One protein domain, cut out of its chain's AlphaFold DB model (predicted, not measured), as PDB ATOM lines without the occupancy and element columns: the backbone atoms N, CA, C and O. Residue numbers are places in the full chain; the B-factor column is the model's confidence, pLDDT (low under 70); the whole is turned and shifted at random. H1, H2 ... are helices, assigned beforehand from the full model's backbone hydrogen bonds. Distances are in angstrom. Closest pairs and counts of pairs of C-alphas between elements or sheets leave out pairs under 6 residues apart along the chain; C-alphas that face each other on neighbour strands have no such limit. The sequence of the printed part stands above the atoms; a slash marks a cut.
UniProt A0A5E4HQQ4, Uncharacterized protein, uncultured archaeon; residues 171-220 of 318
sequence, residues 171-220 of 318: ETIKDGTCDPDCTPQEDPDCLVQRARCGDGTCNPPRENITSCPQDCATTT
ATOM      1  N   GLU A 171     -31.028  43.255  39.168       90.00
ATOM      2  CA  GLU A 171     -31.493  44.543  38.652       90.00
ATOM      3  C   GLU A 171     -30.491  45.124  37.634       90.00
ATOM      4  O   GLU A 171     -29.344  45.427  37.929       90.00
ATOM      5  N   THR A 172     -30.933  45.348  36.392       90.81
ATOM      6  CA  THR A 172     -30.073  45.888  35.309       90.81
ATOM      7  C   THR A 172     -30.139  47.418  35.193       90.81
ATOM      8  O   THR A 172     -29.943  48.000  34.118       90.81
ATOM      9  N   ILE A 173     -30.498  48.090  36.289       87.62
ATOM     10  CA  ILE A 173     -30.737  49.535  36.330       87.62
ATOM     11  C   ILE A 173     -29.400  50.254  36.470       87.62
ATOM     12  O   ILE A 173     -28.644  49.989  37.386       87.62
ATOM     13  N   LYS A 174     -29.137  51.229  35.592       89.25
ATOM     14  CA  LYS A 174     -27.942  52.069  35.699       89.25
ATOM     15  C   LYS A 174     -28.130  53.182  36.740       89.25
ATOM     16  O   LYS A 174     -28.578  54.276  36.379       89.25
ATOM     17  N   ASP A 175     -27.780  52.927  37.994       87.00
ATOM     18  CA  ASP A 175     -27.886  53.859  39.124       87.00
ATOM     19  C   ASP A 175     -26.543  54.201  39.814       87.00
ATOM     20  O   ASP A 175     -26.479  55.092  40.668       87.00
ATOM     21  N   GLY A 176     -25.443  53.584  39.376       87.69
ATOM     22  CA  GLY A 176     -24.095  53.745  39.923       87.69
ATOM     23  C   GLY A 176     -23.725  52.735  41.017       87.69
ATOM     24  O   GLY A 176     -22.603  52.807  41.544       87.69
ATOM     25  N   THR A 177     -24.625  51.809  41.337       87.88
ATOM     26  CA  THR A 177     -24.459  50.718  42.296       87.88
ATOM     27  C   THR A 177     -24.522  49.400  41.541       87.88
ATOM     28  O   THR A 177     -25.430  49.187  40.763       87.88
ATOM     29  N   CYS A 178     -23.530  48.535  41.750       88.38
ATOM     30  CA  CYS A 178     -23.563  47.184  41.199       88.38
ATOM     31  C   CYS A 178     -24.482  46.321  42.060       88.38
ATOM     32  O   CYS A 178     -24.252  46.224  43.271       88.38
ATOM     33  N   ASP A 179     -25.472  45.699  41.438       90.19
ATOM     34  CA  ASP A 179     -26.310  44.678  42.047       90.19
ATOM     35  C   ASP A 179     -25.479  43.397  42.294       90.19
ATOM     36  O   ASP A 179     -24.854  42.863  41.366       90.19
ATOM     37  N   PRO A 180     -25.415  42.895  43.541       89.19
ATOM     38  CA  PRO A 180     -24.606  41.729  43.893       89.19
ATOM     39  C   PRO A 180     -25.070  40.408  43.253       89.19
ATOM     40  O   PRO A 180     -24.265  39.474  43.196       89.19
ATOM     41  N   ASP A 181     -26.312  40.312  42.772       89.38
ATOM     42  CA  ASP A 181     -26.864  39.129  42.102       89.38
ATOM     43  C   ASP A 181     -26.674  39.151  40.579       89.38
ATOM     44  O   ASP A 181     -26.896  38.139  39.904       89.38
ATOM     45  N   CYS A 182     -26.232  40.277  40.017       91.62
ATOM     46  CA  CYS A 182     -25.949  40.396  38.594       91.62
ATOM     47  C   CYS A 182     -24.570  39.861  38.210       91.62
ATOM     48  O   CYS A 182     -23.550  40.083  38.871       91.62
ATOM     49  N   THR A 183     -24.489  39.225  37.036       89.44
ATOM     50  CA  THR A 183     -23.186  39.066  36.391       89.44
ATOM     51  C   THR A 183     -22.672  40.431  35.916       89.44
ATOM     52  O   THR A 183     -23.457  41.336  35.623       89.44
ATOM     53  N   PRO A 184     -21.347  40.607  35.757       85.69
ATOM     54  CA  PRO A 184     -20.774  41.891  35.355       85.69
ATOM     55  C   PRO A 184     -21.305  42.429  34.033       85.69
ATOM     56  O   PRO A 184     -21.171  43.613  33.779       85.69
ATOM     57  N   GLN A 185     -21.818  41.570  33.156       87.75
ATOM     58  CA  GLN A 185     -22.336  41.956  31.849       87.75
ATOM     59  C   GLN A 185     -23.827  42.313  31.871       87.75
ATOM     60  O   GLN A 185     -24.299  42.910  30.903       87.75
ATOM     61  N   GLU A 186     -24.560  41.928  32.914       92.62
ATOM     62  CA  GLU A 186     -26.002  42.163  33.026       92.62
ATOM     63  C   GLU A 186     -26.298  43.542  33.608       92.62
ATOM     64  O   GLU A 186     -27.095  44.280  33.028       92.62
ATOM     65  N   ASP A 187     -25.606  43.919  34.684       91.88
ATOM     66  CA  ASP A 187     -25.705  45.252  35.275       91.88
ATOM     67  C   ASP A 187     -24.592  46.182  34.736       91.88
ATOM     68  O   ASP A 187     -23.394  45.934  34.947       91.88
ATOM     69  N   PRO A 188     -24.961  47.281  34.042       90.12
ATOM     70  CA  PRO A 188     -24.018  48.277  33.539       90.12
ATOM     71  C   PRO A 188     -23.069  48.875  34.589       90.12
ATOM     72  O   PRO A 188     -21.976  49.325  34.219       90.12
ATOM     73  N   ASP A 189     -23.458  48.917  35.862       87.88
ATOM     74  CA  ASP A 189     -22.663  49.513  36.936       87.88
ATOM     75  C   ASP A 189     -21.600  48.557  37.488       87.88
ATOM     76  O   ASP A 189     -20.520  49.000  37.903       87.88
ATOM     77  N   CYS A 190     -21.810  47.245  37.368       86.69
ATOM     78  CA  CYS A 190     -20.823  46.234  37.747       86.69
ATOM     79  C   CYS A 190     -19.548  46.281  36.891       86.69
ATOM     80  O   CYS A 190     -18.443  46.042  37.395       86.69
ATOM     81  N   LEU A 191     -19.650  46.661  35.610       80.56
ATOM     82  CA  LEU A 191     -18.473  46.881  34.757       80.56
ATOM     83  C   LEU A 191     -17.619  48.052  35.247       80.56
ATOM     84  O   LEU A 191     -16.389  47.989  35.205       80.56
ATOM     85  N   VAL A 192     -18.266  49.122  35.714       69.38
ATOM     86  CA  VAL A 192     -17.579  50.328  36.189       69.38
ATOM     87  C   VAL A 192     -16.869  50.057  37.512       69.38
ATOM     88  O   VAL A 192     -15.764  50.560  37.718       69.38
ATOM     89  N   GLN A 193     -17.462  49.242  38.387       63.75
ATOM     90  CA  GLN A 193     -16.817  48.846  39.640       63.75
ATOM     91  C   GLN A 193     -15.596  47.951  39.399       63.75
ATOM     92  O   GLN A 193     -14.539  48.195  39.974       63.75
ATOM     93  N   ARG A 194     -15.679  46.980  38.479       60.19
ATOM     94  CA  ARG A 194     -14.524  46.126  38.141       60.19
ATOM     95  C   ARG A 194     -13.402  46.860  37.422       60.19
ATOM     96  O   ARG A 194     -12.254  46.468  37.574       60.19
ATOM     97  N   ALA A 195     -13.704  47.925  36.681       58.44
ATOM     98  CA  ALA A 195     -12.681  48.746  36.033       58.44
ATOM     99  C   ALA A 195     -11.741  49.461  37.024       58.44
ATOM    100  O   ALA A 195     -10.725  50.000  36.591       58.44
ATOM    101  N   ARG A 196     -12.071  49.484  38.323       65.06
ATOM    102  CA  ARG A 196     -11.184  49.997  39.376       65.06
ATOM    103  C   ARG A 196     -10.405  48.911  40.104       65.06
ATOM    104  O   ARG A 196      -9.386  49.218  40.695       65.06
ATOM    105  N   CYS A 197     -10.829  47.655  39.978       72.56
ATOM    106  CA  CYS A 197     -10.072  46.544  40.517       72.56
ATOM    107  C   CYS A 197      -8.844  46.245  39.640       72.56
ATOM    108  O   CYS A 197      -8.953  46.096  38.421       72.56
ATOM    109  N   GLY A 198      -7.677  46.136  40.264       71.06
ATOM    110  CA  GLY A 198      -6.362  46.085  39.636       71.06
ATOM    111  C   GLY A 198      -5.662  47.445  39.513       71.06
ATOM    112  O   GLY A 198      -4.648  47.513  38.813       71.06
ATOM    113  N   ASP A 199      -6.164  48.518  40.141       81.00
ATOM    114  CA  ASP A 199      -5.484  49.824  40.159       81.00
ATOM    115  C   ASP A 199      -4.426  49.944  41.280       81.00
ATOM    116  O   ASP A 199      -3.664  50.915  41.334       81.00
ATOM    117  N   GLY A 200      -4.327  48.919  42.135       82.31
ATOM    118  CA  GLY A 200      -3.389  48.831  43.249       82.31
ATOM    119  C   GLY A 200      -3.815  49.598  44.504       82.31
ATOM    120  O   GLY A 200      -3.046  49.634  45.466       82.31
ATOM    121  N   THR A 201      -5.005  50.204  44.522       83.56
ATOM    122  CA  THR A 201      -5.544  50.958  45.658       83.56
ATOM    123  C   THR A 201      -6.916  50.429  46.046       83.56
ATOM    124  O   THR A 201      -7.884  50.642  45.341       83.56
ATOM    125  N   CYS A 202      -7.035  49.832  47.233       84.56
ATOM    126  CA  CYS A 202      -8.343  49.468  47.774       84.56
ATOM    127  C   CYS A 202      -9.173  50.730  48.088       84.56
ATOM    128  O   CYS A 202      -8.818  51.488  48.996       84.56
ATOM    129  N   ASN A 203     -10.275  50.950  47.364       80.75
ATOM    130  CA  ASN A 203     -11.156  52.118  47.466       80.75
ATOM    131  C   ASN A 203     -12.474  51.819  48.226       80.75
ATOM    132  O   ASN A 203     -13.540  51.664  47.608       80.75
ATOM    133  N   PRO A 204     -12.478  51.775  49.573       77.06
ATOM    134  CA  PRO A 204     -13.705  51.588  50.341       77.06
ATOM    135  C   PRO A 204     -14.674  52.779  50.177       77.06
ATOM    136  O   PRO A 204     -14.240  53.922  50.006       77.06
ATOM    137  N   PRO A 205     -16.001  52.550  50.243       65.62
ATOM    138  CA  PRO A 205     -16.665  51.272  50.525       65.62
ATOM    139  C   PRO A 205     -16.864  50.374  49.289       65.62
ATOM    140  O   PRO A 205     -17.417  49.288  49.423       65.62
ATOM    141  N   ARG A 206     -16.466  50.831  48.092       69.44
ATOM    142  CA  ARG A 206     -16.767  50.164  46.810       69.44
ATOM    143  C   ARG A 206     -15.941  48.899  46.598       69.44
ATOM    144  O   ARG A 206     -16.420  47.933  46.015       69.44
ATOM    145  N   GLU A 207     -14.718  48.901  47.103       79.06
ATOM    146  CA  GLU A 207     -13.821  47.756  47.068       79.06
ATOM    147  C   GLU A 207     -13.600  47.231  48.486       79.06
ATOM    148  O   GLU A 207     -13.357  47.985  49.431       79.06
ATOM    149  N   ASN A 208     -13.706  45.917  48.634       79.50
ATOM    150  CA  ASN A 208     -13.312  45.182  49.824       79.50
ATOM    151  C   ASN A 208     -12.629  43.874  49.396       79.50
ATOM    152  O   ASN A 208     -12.524  43.574  48.207       79.50
ATOM    153  N   ILE A 209     -12.154  43.080  50.357       83.25
ATOM    154  CA  ILE A 209     -11.431  41.837  50.049       83.25
ATOM    155  C   ILE A 209     -12.271  40.818  49.257       83.25
ATOM    156  O   ILE A 209     -11.707  39.977  48.567       83.25
ATOM    157  N   THR A 210     -13.601  40.906  49.317       74.44
ATOM    158  CA  THR A 210     -14.526  40.036  48.581       74.44
ATOM    159  C   THR A 210     -14.804  40.563  47.171       74.44
ATOM    160  O   THR A 210     -14.790  39.780  46.225       74.44
ATOM    161  N   SER A 211     -15.022  41.873  47.002       72.44
ATOM    162  CA  SER A 211     -15.343  42.476  45.697       72.44
ATOM    163  C   SER A 211     -14.113  42.781  44.833       72.44
ATOM    164  O   SER A 211     -14.212  42.767  43.607       72.44
ATOM    165  N   CYS A 212     -12.953  43.021  45.451       81.00
ATOM    166  CA  CYS A 212     -11.681  43.270  44.775       81.00
ATOM    167  C   CYS A 212     -10.478  42.768  45.604       81.00
ATOM    168  O   CYS A 212      -9.697  43.554  46.152       81.00
ATOM    169  N   PRO A 213     -10.272  41.442  45.706       83.88
ATOM    170  CA  PRO A 213      -9.136  40.888  46.441       83.88
ATOM    171  C   PRO A 213      -7.783  41.332  45.870       83.88
ATOM    172  O   PRO A 213      -6.814  41.412  46.616       83.88
ATOM    173  N   GLN A 214      -7.692  41.645  44.574       82.88
ATOM    174  CA  GLN A 214      -6.432  42.056  43.942       82.88
ATOM    175  C   GLN A 214      -5.846  43.329  44.574       82.88
ATOM    176  O   GLN A 214      -4.653  43.347  44.880       82.88
ATOM    177  N   ASP A 215      -6.681  44.333  44.859       84.94
ATOM    178  CA  ASP A 215      -6.228  45.595  45.457       84.94
ATOM    179  C   ASP A 215      -6.392  45.620  46.985       84.94
ATOM    180  O   ASP A 215      -5.604  46.257  47.686       84.94
ATOM    181  N   CYS A 216      -7.375  44.890  47.529       85.12
ATOM    182  CA  CYS A 216      -7.701  44.908  48.959       85.12
ATOM    183  C   CYS A 216      -7.062  43.786  49.792       85.12
ATOM    184  O   CYS A 216      -7.004  43.909  51.015       85.12
ATOM    185  N   ALA A 217      -6.557  42.696  49.195       86.81
ATOM    186  CA  ALA A 217      -5.886  41.642  49.971       86.81
ATOM    187  C   ALA A 217      -4.484  42.065  50.446       86.81
ATOM    188  O   ALA A 217      -3.992  41.585  51.470       86.81
ATOM    189  N   THR A 218      -3.837  42.986  49.726       69.62
ATOM    190  CA  THR A 218      -2.456  43.415  50.000       69.62
ATOM    191  C   THR A 218      -2.353  44.492  51.084       69.62
ATOM    192  O   THR A 218      -1.278  44.682  51.658       69.62
ATOM    193  N   THR A 219      -3.458  45.147  51.454       58.56
ATOM    194  CA  THR A 219      -3.460  46.243  52.441       58.56
ATOM    195  C   THR A 219      -3.346  45.774  53.899       58.56
ATOM    196  O   THR A 219      -3.262  46.594  54.811       58.56
ATOM    197  N   THR A 220      -3.253  44.464  54.152       55.34
ATOM    198  CA  THR A 220      -3.122  43.884  55.507       55.34
ATOM    199  C   THR A 220      -1.738  44.103  56.145       55.34
ATOM    200  O   THR A 220      -1.478  43.633  57.252       55.34
TER     201      THR A 220
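Overview. This is residues 171 to 220 of the 318 residues of an uncharacterized protein of uncultured archaeon (UniProt A0A5E4HQQ4). The model has little regular structure: two small lobes made mostly of loops sit one after the other along a rod, and the short helix H1 bridges from the first toward the second. Residues 171 to 187 loop at one end, and residues 195 to 212 loop at the other, where the very short H2 follows. The printed part has 50 residues, with two named helices, H1 then H2, holding 11 of them, and no named strand; the class is all helix. It is compact, with a radius of gyration of the C-alphas of 11.0 A, and spans 34 by 17 by 16 A.

Arrangement. H1, residues 188 to 194, and H2, residues 213 to 216, are apart. In H1, 2 of 3 O i to N i+4 pairs are within hydrogen-bond range; H2 is too short for such a pair.

Along the chain. H1 begins at C-alpha 188 (-24.018, 48.277, 33.539) and measures 10.8 A. H2 ends at C-alpha 216 (-7.701, 44.908, 48.959) and measures 5.0 A.

Size, cuts and confidence. The C-alphas farthest apart, those of Ile 173 and Thr 220, are 34.1 A apart. The printed part has no cut. The link from H1 to H2 is long, with 18 residues. The pLDDT is under 70 at residues 192 to 196, 205 to 206 and 218 to 220.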